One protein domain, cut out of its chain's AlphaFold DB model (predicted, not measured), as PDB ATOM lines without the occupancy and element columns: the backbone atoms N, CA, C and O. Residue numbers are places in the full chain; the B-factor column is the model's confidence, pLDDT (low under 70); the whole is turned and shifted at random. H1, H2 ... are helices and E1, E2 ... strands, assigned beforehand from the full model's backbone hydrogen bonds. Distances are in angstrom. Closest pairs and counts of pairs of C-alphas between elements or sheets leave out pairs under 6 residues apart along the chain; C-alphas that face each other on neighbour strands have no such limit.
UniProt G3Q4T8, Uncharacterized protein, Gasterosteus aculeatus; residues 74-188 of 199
ATOM      1  N   LYS A  74      -8.594  67.018  74.310       81.44
ATOM      2  CA  LYS A  74      -7.341  67.424  74.941       81.44
ATOM      3  C   LYS A  74      -7.442  67.252  76.452       81.44
ATOM      4  O   LYS A  74      -8.415  67.695  77.066       81.44
ATOM      5  N   THR A  75      -6.423  66.664  77.051       79.94
ATOM      6  CA  THR A  75      -6.273  66.515  78.498       79.94
ATOM      7  C   THR A  75      -5.015  67.245  78.968       79.94
ATOM      8  O   THR A  75      -4.364  67.978  78.216       79.94
ATOM      9  N   LYS A  76      -4.707  67.161  80.266       75.81
ATOM     10  CA  LYS A  76      -3.401  67.613  80.752       75.81
ATOM     11  C   LYS A  76      -2.373  66.571  80.341       75.81
ATOM     12  O   LYS A  76      -2.608  65.394  80.589       75.81
ATOM     13  N   LYS A  77      -1.245  67.038  79.807       67.06
ATOM     14  CA  LYS A  77      -0.078  66.219  79.487       67.06
ATOM     15  C   LYS A  77       0.181  65.184  80.571       67.06
ATOM     16  O   LYS A  77       0.417  65.557  81.726       67.06
ATOM     17  N   ASN A  78       0.109  63.914  80.199       75.44
ATOM     18  CA  ASN A  78       0.261  62.810  81.129       75.44
ATOM     19  C   ASN A  78       1.337  61.856  80.617       75.44
ATOM     20  O   ASN A  78       1.167  61.199  79.591       75.44
ATOM     21  N   ILE A  79       2.458  61.803  81.340       84.06
ATOM     22  CA  ILE A  79       3.482  60.784  81.133       84.06
ATOM     23  C   ILE A  79       3.139  59.623  82.055       84.06
ATOM     24  O   ILE A  79       3.217  59.758  83.280       84.06
ATOM     25  N   SER A  80       2.792  58.480  81.482       88.06
ATOM     26  CA  SER A  80       2.381  57.314  82.252       88.06
ATOM     27  C   SER A  80       2.868  56.014  81.630       88.06
ATOM     28  O   SER A  80       3.135  55.903  80.430       88.06
ATOM     29  N   TRP A  81       3.012  55.007  82.488       90.25
ATOM     30  CA  TRP A  81       3.166  53.636  82.037       90.25
ATOM     31  C   TRP A  81       1.814  53.079  81.590       90.25
ATOM     32  O   TRP A  81       0.788  53.352  82.205       90.25
ATOM     33  N   SER A  82       1.823  52.216  80.580       90.50
ATOM     34  CA  SER A  82       0.638  51.559  80.020       90.50
ATOM     35  C   SER A  82      -0.108  50.654  81.003       90.50
ATOM     36  O   SER A  82      -1.250  50.282  80.747       90.50
ATOM     37  N   ASN A  83       0.532  50.285  82.112       86.38
ATOM     38  CA  ASN A  83      -0.040  49.502  83.205       86.38
ATOM     39  C   ASN A  83      -0.401  50.353  84.436       86.38
ATOM     40  O   ASN A  83      -0.560  49.797  85.523       86.38
ATOM     41  N   ASP A  84      -0.452  51.680  84.288       84.56
ATOM     42  CA  ASP A  84      -0.795  52.652  85.333       84.56
ATOM     43  C   ASP A  84       0.138  52.636  86.558       84.56
ATOM     44  O   ASP A  84      -0.180  53.186  87.616       84.56
ATOM     45  N   THR A  85       1.322  52.022  86.443       82.12
ATOM     46  CA  THR A  85       2.315  52.078  87.518       82.12
ATOM     47  C   THR A  85       2.842  53.509  87.691       82.12
ATOM     48  O   THR A  85       3.009  54.228  86.701       82.12
ATOM     49  N   PRO A  86       3.124  53.958  88.931       80.50
ATOM     50  CA  PRO A  86       3.635  55.304  89.163       80.50
ATOM     51  C   PRO A  86       4.942  55.552  88.404       80.50
ATOM     52  O   PRO A  86       5.919  54.817  88.561       80.50
ATOM     53  N   PHE A  87       4.964  56.608  87.595       78.31
ATOM     54  CA  PHE A  87       6.150  57.023  86.859       78.31
ATOM     55  C   PHE A  87       7.026  57.955  87.713       78.31
ATOM     56  O   PHE A  87       6.538  58.936  88.276       78.31
ATOM     57  N   ASN A  88       8.328  57.663  87.813       73.31
ATOM     58  CA  ASN A  88       9.297  58.539  88.476       73.31
ATOM     59  C   ASN A  88       9.971  59.449  87.438       73.31
ATOM     60  O   ASN A  88      10.757  58.990  86.608       73.31
ATOM     61  N   SER A  89       9.662  60.743  87.496       62.97
ATOM     62  CA  SER A  89      10.009  61.734  86.469       62.97
ATOM     63  C   SER A  89      11.503  62.018  86.309       62.97
ATOM     64  O   SER A  89      11.903  62.592  85.300       62.97
ATOM     65  N   THR A  90      12.352  61.591  87.247       61.53
ATOM     66  CA  THR A  90      13.806  61.836  87.198       61.53
ATOM     67  C   THR A  90      14.520  61.130  86.041       61.53
ATOM     68  O   THR A  90      15.663  61.468  85.741       61.53
ATOM     69  N   MET A  91      13.859  60.177  85.377       57.78
ATOM     70  CA  MET A  91      14.404  59.410  84.252       57.78
ATOM     71  C   MET A  91      13.976  59.928  82.869       57.78
ATOM     72  O   MET A  91      14.342  59.324  81.862       57.78
ATOM     73  N   PHE A  92      13.214  61.025  82.788       64.44
ATOM     74  CA  PHE A  92      12.660  61.525  81.527       64.44
ATOM     75  C   PHE A  92      12.955  63.005  81.316       64.44
ATOM     76  O   PHE A  92      12.622  63.854  82.140       64.44
ATOM     77  N   THR A  93      13.579  63.318  80.184       60.97
ATOM     78  CA  THR A  93      13.810  64.689  79.730       60.97
ATOM     79  C   THR A  93      12.850  65.000  78.591       60.97
ATOM     80  O   THR A  93      13.021  64.525  77.471       60.97
ATOM     81  N   GLU A  94      11.826  65.811  78.864       63.12
ATOM     82  CA  GLU A  94      10.926  66.297  77.819       63.12
ATOM     83  C   GLU A  94      11.661  67.221  76.854       63.12
ATOM     84  O   GLU A  94      11.852  68.402  77.123       63.12
ATOM     85  N   ASN A  95      12.029  66.687  75.697       55.09
ATOM     86  CA  ASN A  95      12.477  67.473  74.558       55.09
ATOM     87  C   ASN A  95      11.541  67.169  73.390       55.09
ATOM     88  O   ASN A  95      11.802  66.270  72.591       55.09
ATOM     89  N   GLY A  96      10.409  67.871  73.319       57.25
ATOM     90  CA  GLY A  96       9.483  67.707  72.205       57.25
ATOM     91  C   GLY A  96       8.310  68.680  72.225       57.25
ATOM     92  O   GLY A  96       7.715  68.934  73.267       57.25
ATOM     93  N   THR A  97       7.970  69.186  71.042       59.16
ATOM     94  CA  THR A  97       6.730  69.918  70.734       59.16
ATOM     95  C   THR A  97       5.607  68.987  70.258       59.16
ATOM     96  O   THR A  97       4.543  69.459  69.868       59.16
ATOM     97  N   GLN A  98       5.848  67.670  70.241       66.19
ATOM     98  CA  GLN A  98       4.899  66.667  69.762       66.19
ATOM     99  C   GLN A  98       3.801  66.410  70.796       66.19
ATOM    100  O   GLN A  98       4.081  66.295  71.988       66.19
ATOM    101  N   SER A  99       2.565  66.288  70.309       75.62
ATOM    102  CA  SER A  99       1.364  66.018  71.111       75.62
ATOM    103  C   SER A  99       1.279  64.585  71.633       75.62
ATOM    104  O   SER A  99       0.514  64.332  72.558       75.62
ATOM    105  N   GLN A 100       2.035  63.663  71.029       87.69
ATOM    106  CA  GLN A 100       2.140  62.269  71.442       87.69
ATOM    107  C   GLN A 100       3.569  61.760  71.220       87.69
ATOM    108  O   GLN A 100       4.122  61.908  70.130       87.69
ATOM    109  N   ILE A 101       4.154  61.148  72.248       89.31
ATOM    110  CA  ILE A 101       5.502  60.577  72.229       89.31
ATOM    111  C   ILE A 101       5.460  59.174  72.838       89.31
ATOM    112  O   ILE A 101       5.027  58.994  73.976       89.31
ATOM    113  N   CYS A 102       5.988  58.195  72.103       92.69
ATOM    114  CA  CYS A 102       6.183  56.832  72.590       92.69
ATOM    115  C   CYS A 102       7.663  56.558  72.824       92.69
ATOM    116  O   CYS A 102       8.524  57.020  72.069       92.69
ATOM    117  N   VAL A 103       7.973  55.774  73.857       93.56
ATOM    118  CA  VAL A 103       9.361  55.486  74.227       93.56
ATOM    119  C   VAL A 103       9.747  54.066  73.839       93.56
ATOM    120  O   VAL A 103       9.034  53.096  74.107       93.56
ATOM    121  N   ALA A 104      10.920  53.941  73.227       96.06
ATOM    122  CA  ALA A 104      11.582  52.665  72.991       96.06
ATOM    123  C   ALA A 104      13.009  52.698  73.532       96.06
ATOM    124  O   ALA A 104      13.672  53.738  73.540       96.06
ATOM    125  N   ILE A 105      13.501  51.534  73.945       95.44
ATOM    126  CA  ILE A 105      14.925  51.348  74.208       95.44
ATOM    127  C   ILE A 105      15.623  51.177  72.860       95.44
ATOM    128  O   ILE A 105      15.143  50.447  71.992       95.44
ATOM    129  N   ASN A 106      16.747  51.863  72.670       94.00
ATOM    130  CA  ASN A 106      17.619  51.719  71.513       94.00
ATOM    131  C   ASN A 106      19.072  51.614  71.992       94.00
ATOM    132  O   ASN A 106      19.640  52.560  72.548       94.00
ATOM    133  N   GLY A 107      19.649  50.420  71.848       90.69
ATOM    134  CA  GLY A 107      20.903  50.071  72.512       90.69
ATOM    135  C   GLY A 107      20.726  50.069  74.030       90.69
ATOM    136  O   GLY A 107      20.127  49.153  74.584       90.69
ATOM    137  N   THR A 108      21.238  51.100  74.701       88.50
ATOM    138  CA  THR A 108      21.199  51.242  76.169       88.50
ATOM    139  C   THR A 108      20.422  52.467  76.649       88.50
ATOM    140  O   THR A 108      20.336  52.699  77.853       88.50
ATOM    141  N   THR A 109      19.868  53.261  75.730       90.25
ATOM    142  CA  THR A 109      19.186  54.520  76.057       90.25
ATOM    143  C   THR A 109      17.706  54.460  75.716       90.25
ATOM    144  O   THR A 109      17.285  53.716  74.830       90.25
ATOM    145  N   TRP A 110      16.911  55.238  76.447       91.44
ATOM    146  CA  TRP A 110      15.500  55.449  76.147       91.44
ATOM    147  C   TRP A 110      15.408  56.583  75.141       91.44
ATOM    148  O   TRP A 110      16.016  57.637  75.329       91.44
ATOM    149  N   ASN A 111      14.711  56.362  74.036       90.69
ATOM    150  CA  ASN A 111      14.569  57.347  72.974       90.69
ATOM    151  C   ASN A 111      13.090  57.573  72.668       90.69
ATOM    152  O   ASN A 111      12.255  56.678  72.827       90.69
ATOM    153  N   HIS A 112      12.792  58.790  72.228       89.94
ATOM    154  CA  HIS A 112      11.462  59.216  71.816       89.94
ATOM    155  C   HIS A 112      11.268  58.887  70.344       89.94
ATOM    156  O   HIS A 112      12.150  59.156  69.528       89.94
ATOM    157  N   PHE A 113      10.113  58.330  70.007       91.06
ATOM    158  CA  PHE A 113       9.773  57.969  68.639       91.06
ATOM    159  C   PHE A 113       8.317  58.307  68.343       91.06
ATOM    160  O   PHE A 113       7.484  58.409  69.251       91.06
ATOM    161  N   ASN A 114       8.011  58.419  67.051       92.00
ATOM    162  CA  ASN A 114       6.631  58.495  66.605       92.00
ATOM    163  C   ASN A 114       5.936  57.160  66.930       92.00
ATOM    164  O   ASN A 114       6.420  56.088  66.562       92.00
ATOM    165  N   CYS A 115       4.802  57.220  67.625       93.06
ATOM    166  CA  CYS A 115       4.044  56.049  68.062       93.06
ATOM    167  C   CYS A 115       3.580  55.137  66.917       93.06
ATOM    168  O   CYS A 115       3.370  53.943  67.145       93.06
ATOM    169  N   ALA A 116       3.443  55.676  65.699       93.06
ATOM    170  CA  ALA A 116       3.093  54.931  64.491       93.06
ATOM    171  C   ALA A 116       4.256  54.078  63.941       93.06
ATOM    172  O   ALA A 116       4.022  53.150  63.162       93.06
ATOM    173  N   GLU A 117       5.506  54.338  64.353       94.31
ATOM    174  CA  GLU A 117       6.653  53.534  63.926       94.31
ATOM    175  C   GLU A 117       6.487  52.064  64.331       94.31
ATOM    176  O   GLU A 117       6.021  51.727  65.419       94.31
ATOM    177  N   ARG A 118       6.914  51.143  63.465       95.44
ATOM    178  CA  ARG A 118       6.773  49.706  63.725       95.44
ATOM    179  C   ARG A 118       8.092  49.131  64.229       95.44
ATOM    180  O   ARG A 118       9.078  49.111  63.496       95.44
ATOM    181  N   LYS A 119       8.106  48.621  65.464       97.06
ATOM    182  CA  LYS A 119       9.302  48.060  66.117       97.06
ATOM    183  C   LYS A 119       8.974  46.757  66.856       97.06
ATOM    184  O   LYS A 119       7.798  46.509  67.146       97.06
ATOM    185  N   PRO A 120       9.983  45.922  67.164       98.19
ATOM    186  CA  PRO A 120       9.884  44.921  68.222       98.19
ATOM    187  C   PRO A 120       9.402  45.546  69.535       98.19
ATOM    188  O   PRO A 120       9.454  46.761  69.715       98.19
ATOM    189  N   PHE A 121       8.943  44.732  70.476       98.12
ATOM    190  CA  PHE A 121       8.407  45.239  71.739       98.12
ATOM    191  C   PHE A 121       8.579  44.232  72.870       98.12
ATOM    192  O   PHE A 121       8.657  43.024  72.634       98.12
ATOM    193  N   MET A 122       8.670  44.734  74.099       96.94
ATOM    194  CA  MET A 122       8.900  43.914  75.285       96.94
ATOM    195  C   MET A 122       7.626  43.823  76.119       96.94
ATOM    196  O   MET A 122       7.147  44.834  76.630       96.94
ATOM    197  N   CYS A 123       7.110  42.607  76.294       95.56
ATOM    198  CA  CYS A 123       5.993  42.362  77.197       95.56
ATOM    199  C   CYS A 123       6.488  41.985  78.597       95.56
ATOM    200  O   CYS A 123       7.406  41.170  78.735       95.56
ATOM    201  N   HIS A 124       5.821  42.507  79.623       92.62
ATOM    202  CA  HIS A 124       5.846  41.976  80.979       92.62
ATOM    203  C   HIS A 124       4.699  40.977  81.170       92.62
ATOM    204  O   HIS A 124       3.539  41.356  81.066       92.62
ATOM    205  N   ILE A 125       5.000  39.703  81.421       87.12
ATOM    206  CA  ILE A 125       4.015  38.625  81.585       87.12
ATOM    207  C   ILE A 125       4.068  38.133  83.035       87.12
ATOM    208  O   ILE A 125       5.052  37.523  83.455       87.12
ATOM    209  N   ALA A 126       3.006  38.390  83.800       71.50
ATOM    210  CA  ALA A 126       2.989  38.224  85.258       71.50
ATOM    211  C   ALA A 126       3.072  36.764  85.753       71.50
ATOM    212  O   ALA A 126       3.484  36.528  86.885       71.50
ATOM    213  N   PHE A 127       2.702  35.782  84.924       66.50
ATOM    214  CA  PHE A 127       2.511  34.385  85.347       66.50
ATOM    215  C   PHE A 127       3.673  33.434  85.008       66.50
ATOM    216  O   PHE A 127       3.576  32.235  85.270       66.50
ATOM    217  N   ILE A 128       4.765  33.924  84.414       61.12
ATOM    218  CA  ILE A 128       5.903  33.078  84.020       61.12
ATOM    219  C   ILE A 128       6.935  33.033  85.155       61.12
ATOM    220  O   ILE A 128       7.562  34.039  85.476       61.12
ATOM    221  N   ALA A 129       7.145  31.852  85.747       50.97
ATOM    222  CA  ALA A 129       8.234  31.622  86.694       50.97
ATOM    223  C   ALA A 129       9.587  31.688  85.960       50.97
ATOM    224  O   ALA A 129       9.891  30.834  85.131       50.97
ATOM    225  N   GLY A 130      10.393  32.707  86.269       56.03
ATOM    226  CA  GLY A 130      11.691  32.938  85.630       56.03
ATOM    227  C   GLY A 130      11.597  33.893  84.437       56.03
ATOM    228  O   GLY A 130      11.330  33.490  83.313       56.03
ATOM    229  N   SER A 131      11.901  35.168  84.703       63.00
ATOM    230  CA  SER A 131      11.894  36.307  83.774       63.00
ATOM    231  C   SER A 131      10.532  36.618  83.147       63.00
ATOM    232  O   SER A 131      10.188  36.179  82.057       63.00
ATOM    233  N   ASN A 132       9.817  37.528  83.800       85.19
ATOM    234  CA  ASN A 132       8.551  38.077  83.327       85.19
ATOM    235  C   ASN A 132       8.708  38.928  82.049       85.19
ATOM    236  O   ASN A 132       7.752  39.571  81.661       85.19
ATOM    237  N   TYR A 133       9.896  39.037  81.437       92.81
ATOM    238  CA  TYR A 133      10.180  39.950  80.322       92.81
ATOM    239  C   TYR A 133      10.371  39.125  79.049       92.81
ATOM    240  O   TYR A 133      11.284  38.299  78.974       92.81
ATOM    241  N   LYS A 134       9.521  39.350  78.047       93.62
ATOM    242  CA  LYS A 134       9.545  38.618  76.779       93.62
ATOM    243  C   LYS A 134       9.634  39.577  75.601       93.62
ATOM    244  O   LYS A 134       8.689  40.319  75.333       93.62
ATOM    245  N   LEU A 135      10.743  39.499  74.866       96.00
ATOM    246  CA  LEU A 135      10.916  40.232  73.619       96.00
ATOM    247  C   LEU A 135      10.082  39.582  72.514       96.00
ATOM    248  O   LEU A 135      10.188  38.383  72.249       96.00
ATOM    249  N   ILE A 136       9.269  40.387  71.843       96.81
ATOM    250  CA  ILE A 136       8.516  40.001  70.658       96.81
ATOM    251  C   ILE A 136       9.156  40.691  69.458       96.81
ATOM    252  O   ILE A 136       9.181  41.913  69.358       96.81
ATOM    253  N   THR A 137       9.682  39.898  68.527       96.88
ATOM    254  CA  THR A 137      10.477  40.388  67.389       96.88
ATOM    255  C   THR A 137       9.644  40.856  66.196       96.88
ATOM    256  O   THR A 137      10.207  41.295  65.197       96.88
ATOM    257  N   ARG A 138       8.312  40.754  66.276       95.62
ATOM    258  CA  ARG A 138       7.394  41.257  65.247       95.62
ATOM    259  C   ARG A 138       7.284  42.773  65.359       95.62
ATOM    260  O   ARG A 138       7.083  43.283  66.456       95.62
ATOM    261  N   ASN A 139       7.315  43.465  64.226       96.00
ATOM    262  CA  ASN A 139       7.210  44.919  64.207       96.00
ATOM    263  C   ASN A 139       5.748  45.364  64.316       96.00
ATOM    264  O   ASN A 139       4.916  44.995  63.484       96.00
ATOM    265  N   LYS A 140       5.437  46.157  65.342       94.81
ATOM    266  CA  LYS A 140       4.110  46.733  65.597       94.81
ATOM    267  C   LYS A 140       4.239  48.200  65.994       94.81
ATOM    268  O   LYS A 140       5.268  48.584  66.552       94.81
ATOM    269  N   ASN A 141       3.216  48.999  65.690       95.56
ATOM    270  CA  ASN A 141       3.091  50.325  66.297       95.56
ATOM    271  C   ASN A 141       2.823  50.181  67.807       95.56
ATOM    272  O   ASN A 141       2.547  49.071  68.284       95.56
ATOM    273  N   TRP A 142       2.937  51.268  68.567       96.38
ATOM    274  CA  TRP A 142       2.890  51.189  70.030       96.38
ATOM    275  C   TRP A 142       1.570  50.595  70.557       96.38
ATOM    276  O   TRP A 142       1.587  49.666  71.368       96.38
ATOM    277  N   CYS A 143       0.420  51.024  70.025       94.12
ATOM    278  CA  CYS A 143      -0.886  50.495  70.437       94.12
ATOM    279  C   CYS A 143      -1.094  49.025  70.046       94.12
ATOM    280  O   CYS A 143      -1.606  48.234  70.840       94.12
ATOM    281  N   GLN A 144      -0.657  48.623  68.851       93.75
ATOM    282  CA  GLN A 144      -0.704  47.226  68.414       93.75
ATOM    283  C   GLN A 144       0.203  46.339  69.284       93.75
ATOM    284  O   GLN A 144      -0.136  45.183  69.555       93.75
ATOM    285  N   ALA A 145       1.357  46.854  69.717       96.19
ATOM    286  CA  ALA A 145       2.258  46.173  70.642       96.19
ATOM    287  C   ALA A 145       1.620  46.007  72.033       96.19
ATOM    288  O   ALA A 145       1.602  44.896  72.566       96.19
ATOM    289  N   LEU A 146       1.007  47.068  72.569       95.00
ATOM    290  CA  LEU A 146       0.243  47.036  73.818       95.00
ATOM    291  C   LEU A 146      -0.876  45.987  73.776       95.00
ATOM    292  O   LEU A 146      -0.967  45.120  74.648       95.00
ATOM    293  N   GLN A 147      -1.697  46.015  72.725       93.31
ATOM    294  CA  GLN A 147      -2.781  45.053  72.534       93.31
ATOM    295  C   GLN A 147      -2.253  43.616  72.449       93.31
ATOM    296  O   GLN A 147      -2.858  42.692  73.003       93.31
ATOM    297  N   TYR A 148      -1.114  43.407  71.787       93.56
ATOM    298  CA  TYR A 148      -0.486  42.095  71.748       93.56
ATOM    299  C   TYR A 148      -0.113  41.615  73.155       93.56
ATOM    300  O   TYR A 148      -0.459  40.492  73.511       93.56
ATOM    301  N   CYS A 149       0.550  42.436  73.973       93.44
ATOM    302  CA  CYS A 149       0.915  42.019  75.327       93.44
ATOM    303  C   CYS A 149      -0.328  41.705  76.178       93.44
ATOM    304  O   CYS A 149      -0.381  40.643  76.799       93.44
ATOM    305  N   ARG A 150      -1.373  42.543  76.108       91.81
ATOM    306  CA  ARG A 150      -2.636  42.347  76.849       91.81
ATOM    307  C   ARG A 150      -3.399  41.090  76.439       91.81
ATOM    308  O   ARG A 150      -3.910  40.376  77.294       91.81
ATOM    309  N   THR A 151      -3.411  40.756  75.149       90.75
ATOM    310  CA  THR A 151      -3.998  39.489  74.663       90.75
ATOM    311  C   THR A 151      -3.194  38.251  75.071       90.75
ATOM    312  O   THR A 151      -3.718  37.143  75.025       90.75
ATOM    313  N   HIS A 152      -1.945  38.428  75.509       89.88
ATOM    314  CA  HIS A 152      -1.058  37.362  75.974       89.88
ATOM    315  C   HIS A 152      -0.790  37.448  77.488       89.88
ATOM    316  O   HIS A 152       0.285  37.058  77.948       89.88
ATOM    317  N   ASN A 153      -1.779  37.918  78.262       87.69
ATOM    318  CA  ASN A 153      -1.754  37.990  79.731       87.69
ATOM    319  C   ASN A 153      -0.583  38.807  80.302       87.69
ATOM    320  O   ASN A 153       0.034  38.429  81.302       87.69
ATOM    321  N   GLY A 154      -0.258  39.918  79.651       91.50
ATOM    322  CA  GLY A 154       0.777  40.840  80.086       91.50
ATOM    323  C   GLY A 154       0.463  42.282  79.719       91.50
ATOM    324  O   GLY A 154      -0.637  42.605  79.283       91.50
ATOM    325  N   ASP A 155       1.455  43.146  79.853       94.06
ATOM    326  CA  ASP A 155       1.418  44.523  79.356       94.06
ATOM    327  C   ASP A 155       2.774  44.854  78.712       94.06
ATOM    328  O   ASP A 155       3.694  44.032  78.764       94.06
ATOM    329  N   LEU A 156       2.925  46.008  78.065       96.19
ATOM    330  CA  LEU A 156       4.258  46.499  77.733       96.19
ATOM    331  C   LEU A 156       5.054  46.714  79.023       96.19
ATOM    332  O   LEU A 156       4.511  47.036  80.078       96.19
ATOM    333  N   VAL A 157       6.363  46.491  78.948       94.69
ATOM    334  CA  VAL A 157       7.207  46.551  80.142       94.69
ATOM    335  C   VAL A 157       7.240  47.963  80.737       94.69
ATOM    336  O   VAL A 157       7.540  48.932  80.038       94.69
ATOM    337  N   SER A 158       6.968  48.057  82.039       92.94
ATOM    338  CA  SER A 158       7.260  49.227  82.868       92.94
ATOM    339  C   SER A 158       8.610  49.061  83.558       92.94
ATOM    340  O   SER A 158       8.959  47.951  83.968       92.94
ATOM    341  N   ILE A 159       9.363  50.152  83.698       90.94
ATOM    342  CA  ILE A 159      10.698  50.139  84.304       90.94
ATOM    343  C   ILE A 159      10.735  51.145  85.456       90.94
ATOM    344  O   ILE A 159      10.718  52.354  85.236       90.94
ATOM    345  N   GLY A 160      10.787  50.646  86.690       87.25
ATOM    346  CA  GLY A 160      10.785  51.470  87.900       87.25
ATOM    347  C   GLY A 160      12.164  51.707  88.520       87.25
ATOM    348  O   GLY A 160      12.292  52.535  89.419       87.25
ATOM    349  N   ASN A 161      13.196  50.967  88.099       86.94
ATOM    350  CA  ASN A 161      14.547  51.058  88.665       86.94
ATOM    351  C   ASN A 161      15.639  50.567  87.692       86.94
ATOM    352  O   ASN A 161      15.363  49.901  86.693       86.94
ATOM    353  N   ASP A 162      16.904  50.836  88.028       88.88
ATOM    354  CA  ASP A 162      18.066  50.471  87.203       88.88
ATOM    355  C   ASP A 162      18.216  48.962  86.969       88.88
ATOM    356  O   ASP A 162      18.718  48.543  85.925       88.88
ATOM    357  N   THR A 163      17.797  48.131  87.926       90.38
ATOM    358  CA  THR A 163      17.867  46.668  87.793       90.38
ATOM    359  C   THR A 163      16.888  46.182  86.728       90.38
ATOM    360  O   THR A 163      17.236  45.349  85.890       90.38
ATOM    361  N   GLU A 164      15.672  46.723  86.724       90.81
ATOM    362  CA  GLU A 164      14.672  46.472  85.686       90.81
ATOM    363  C   GLU A 164      15.115  47.020  84.329       90.81
ATOM    364  O   GLU A 164      14.975  46.324  83.324       90.81
ATOM    365  N   ASN A 165      15.733  48.205  84.301       92.00
ATOM    366  CA  ASN A 165      16.266  48.793  83.075       92.00
ATOM    367  C   ASN A 165      17.347  47.903  82.442       92.00
ATOM    368  O   ASN A 165      17.261  47.554  81.264       92.00
ATOM    369  N   LYS A 166      18.334  47.464  83.235       93.00
ATOM    370  CA  LYS A 166      19.384  46.539  82.779       93.00
ATOM    371  C   LYS A 166      18.790  45.234  82.264       93.00
ATOM    372  O   LYS A 166      19.149  44.792  81.177       93.00
ATOM    373  N   ARG A 167      17.817  44.666  82.983       92.94
ATOM    374  CA  ARG A 167      17.114  43.449  82.555       92.94
ATOM    375  C   ARG A 167      16.391  43.640  81.219       92.94
ATOM    376  O   ARG A 167      16.441  42.743  80.383       92.94
ATOM    377  N   ALA A 168      15.712  44.770  81.015       93.94
ATOM    378  CA  ALA A 168      15.047  45.080  79.751       93.94
ATOM    379  C   ALA A 168      16.055  45.165  78.597       93.94
ATOM    380  O   ALA A 168      15.836  44.546  77.560       93.94
ATOM    381  N   ILE A 169      17.174  45.869  78.802       95.19
ATOM    382  CA  ILE A 169      18.257  46.007  77.817       95.19
ATOM    383  C   ILE A 169      18.860  44.640  77.467       95.19
ATOM    384  O   ILE A 169      18.958  44.295  76.291       95.19
ATOM    385  N   GLU A 170      19.205  43.829  78.471       94.19
ATOM    386  CA  GLU A 170      19.761  42.481  78.285       94.19
ATOM    387  C   GLU A 170      18.811  41.578  77.489       94.19
ATOM    388  O   GLU A 170      19.228  40.876  76.568       94.19
ATOM    389  N   LYS A 171      17.512  41.622  77.806       94.00
ATOM    390  CA  LYS A 171      16.475  40.854  77.101       94.00
ATOM    391  C   LYS A 171      16.137  41.413  75.721       94.00
ATOM    392  O   LYS A 171      15.494  40.720  74.940       94.00
ATOM    393  N   GLY A 172      16.546  42.643  75.427       94.56
ATOM    394  CA  GLY A 172      16.321  43.315  74.153       94.56
ATOM    395  C   GLY A 172      17.149  42.765  72.992       94.56
ATOM    396  O   GLY A 172      16.877  43.119  71.847       94.56
ATOM    397  N   GLU A 173      18.148  41.917  73.265       94.06
ATOM    398  CA  GLU A 173      18.999  41.271  72.250       94.06
ATOM    399  C   GLU A 173      19.622  42.277  71.256       94.06
ATOM    400  O   GLU A 173      19.752  42.009  70.063       94.06
ATOM    401  N   GLY A 174      19.961  43.479  71.740       93.75
ATOM    402  CA  GLY A 174      20.537  44.559  70.931       93.75
ATOM    403  C   GLY A 174      19.569  45.232  69.948       93.75
ATOM    404  O   GLY A 174      19.996  46.080  69.167       93.75
ATOM    405  N   LYS A 175      18.277  44.884  69.962       95.69
ATOM    406  CA  LYS A 175      17.260  45.509  69.104       95.69
ATOM    407  C   LYS A 175      16.744  46.805  69.717       95.69
ATOM    408  O   LYS A 175      16.765  46.980  70.931       95.69
ATOM    409  N   SER A 176      16.212  47.685  68.871       97.31
ATOM    410  CA  SER A 176      15.343  48.760  69.347       97.31
ATOM    411  C   SER A 176      13.930  48.218  69.558       97.31
ATOM    412  O   SER A 176      13.414  47.536  68.670       97.31
ATOM    413  N   PHE A 177      13.316  48.474  70.716       98.06
ATOM    414  CA  PHE A 177      12.004  47.913  71.049       98.06
ATOM    415  C   PHE A 177      11.145  48.825  71.930       98.06
ATOM    416  O   PHE A 177      11.662  49.538  72.790       98.06
ATOM    417  N   TRP A 178       9.825  48.760  71.742       98.38
ATOM    418  CA  TRP A 178       8.854  49.508  72.541       98.38
ATOM    419  C   TRP A 178       8.819  49.066  74.004       98.38
ATOM    420  O   TRP A 178       8.834  47.864  74.304       98.38
ATOM    421  N   ILE A 179       8.693  50.057  74.887       96.62
ATOM    422  CA  ILE A 179       8.356  49.904  76.306       96.62
ATOM    423  C   ILE A 179       7.023  50.606  76.596       96.62
ATOM    424  O   ILE A 179       6.493  51.324  75.750       96.62
ATOM    425  N   GLY A 180       6.465  50.396  77.785       95.44
ATOM    426  CA  GLY A 180       5.121  50.862  78.127       95.44
ATOM    427  C   GLY A 180       4.997  52.357  78.417       95.44
ATOM    428  O   GLY A 180       3.958  52.754  78.918       95.44
ATOM    429  N   LEU A 181       6.023  53.177  78.180       92.81
ATOM    430  CA  LEU A 181       5.978  54.602  78.519       92.81
ATOM    431  C   LEU A 181       5.382  55.408  77.360       92.81
ATOM    432  O   LEU A 181       5.903  55.373  76.239       92.81
ATOM    433  N   LEU A 182       4.314  56.140  77.667       91.31
ATOM    434  CA  LEU A 182       3.594  57.028  76.763       91.31
ATOM    435  C   LEU A 182       3.543  58.431  77.371       91.31
ATOM    436  O   LEU A 182       3.373  58.588  78.578       91.31
ATOM    437  N   ASN A 183       3.679  59.442  76.523       88.81
ATOM    438  CA  ASN A 183       3.405  60.831  76.858       88.81
ATOM    439  C   ASN A 183       2.406  61.378  75.841       88.81
ATOM    440  O   ASN A 183       2.720  61.435  74.651       88.81
ATOM    441  N   ASP A 184       1.212  61.736  76.300       87.62
ATOM    442  CA  ASP A 184       0.116  62.175  75.441       87.62
ATOM    443  C   ASP A 184      -0.637  63.345  76.070       87.62
ATOM    444  O   ASP A 184      -0.911  63.356  77.273       87.62
ATOM    445  N   ASP A 185      -0.983  64.319  75.234       86.12
ATOM    446  CA  ASP A 185      -1.831  65.456  75.606       86.12
ATOM    447  C   ASP A 185      -3.313  65.198  75.286       86.12
ATOM    448  O   ASP A 185      -4.151  66.082  75.485       86.12
ATOM    449  N   TRP A 186      -3.634  64.034  74.718       85.75
ATOM    450  CA  TRP A 186      -4.958  63.713  74.205       85.75
ATOM    451  C   TRP A 186      -5.423  62.339  74.659       85.75
ATOM    452  O   TRP A 186      -4.664  61.370  74.665       85.75
ATOM    453  N   GLU A 187      -6.710  62.249  74.965       85.62
ATOM    454  CA  GLU A 187      -7.374  61.004  75.326       85.62
ATOM    455  C   GLU A 187      -8.608  60.806  74.447       85.62
ATOM    456  O   GLU A 187      -9.271  61.761  74.028       85.62
ATOM    457  N   TRP A 188      -8.886  59.544  74.134       83.88
ATOM    458  CA  TRP A 188     -10.131  59.154  73.488       83.88
ATOM    459  C   TRP A 188     -11.198  58.912  74.550       83.88
ATOM    460  O   TRP A 188     -10.918  58.267  75.560       83.88
TER     461      TRP A 188
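This is residues 74 to 188 of the 199 residues of an uncharacterized protein of Gasterosteus aculeatus (UniProt G3Q4T8). A curled sheet of four strands, E1 E7 E2 E3, and a smaller sheet of three, E5 E4 E6, form a sandwich, only partly face to face with their strands crossed, and meet most closely where E7 passes E4 and E6. H1 covers one side of the small sheet, and H2 lies over E5 on the other side. The 115 printed residues hold two named helices and seven named strands, in the order E1 E2 E3 E4 E5 H1 E6 H2 E7; both sheets are antiparallel, and the class is mixed. The whole is compact, with a radius of gyration of the C-alphas of 13.2 A and spans of 40 by 28 by 24 A.

Begin with E7, residues 177 to 188, an inner strand of the larger, strongly twisted sheet. Beside it runs E1, residues 74 to 81, an edge strand, with N 80 and O 182 3.0 A apart. E2, residues 100 to 106, is its other neighbour, with N 101 and O 183 at 2.8 A. E2 forms a hairpin with E3, residues 109 to 113, where N 111 and O 104 are 2.9 A apart. Now look at E4, residues 119 to 125: it touches E7, the closest C-alphas being those of Phe 121 and Trp 178, 4.4 A apart. E4 and E5, residues 133 to 140, form a hairpin, with N 136 and O 121 at 2.8 A. On the other side of E4 is E6, residues 154 to 156, with N 124 and O 155 at 2.8 A. H1, residues 142 to 151, touches E4 at the C-alphas of Cys 149 and Cys 123, 5.4 A apart, and the helix and the smaller sheet make two layers. E5, H1 and E6 are a split strand-helix-strand unit, two strands running the same way with E4 between them; its crossover is right-handed. H2, residues 162 to 171, touches E5, with the C-alphas of Leu 135 and Lys 171 closest at 6.6 A; it only grazes the larger sheet. H1 and H2 are apart, and in both every O i to N i+4 pair is within hydrogen-bond range.

Find C-alpha 74 at (-7.341, 67.424, 74.941); E1 runs 18.7 A from there and bends by 67 degrees at residue 77. E7 spans 24.9 A to C-alpha 188 at (-10.131, 59.154, 73.488), bending by 95 degrees at residue 185. E2 measures 18.7 A, E4 18.9 A and E5 17.3 A. H1 starts at C-alpha 142, (2.890, 51.189, 70.030), and covers 14.3 A; H2 covers 14.0 A.

The C-alphas of Thr 97 and Ala 129 are the two farthest apart, 41.5 A. The printed part has no cut, and the link from E1 to E2, 18 residues, is long. Look for pLDDT under 70 at residue 77, residues 89 to 98 and residues 127 to 131.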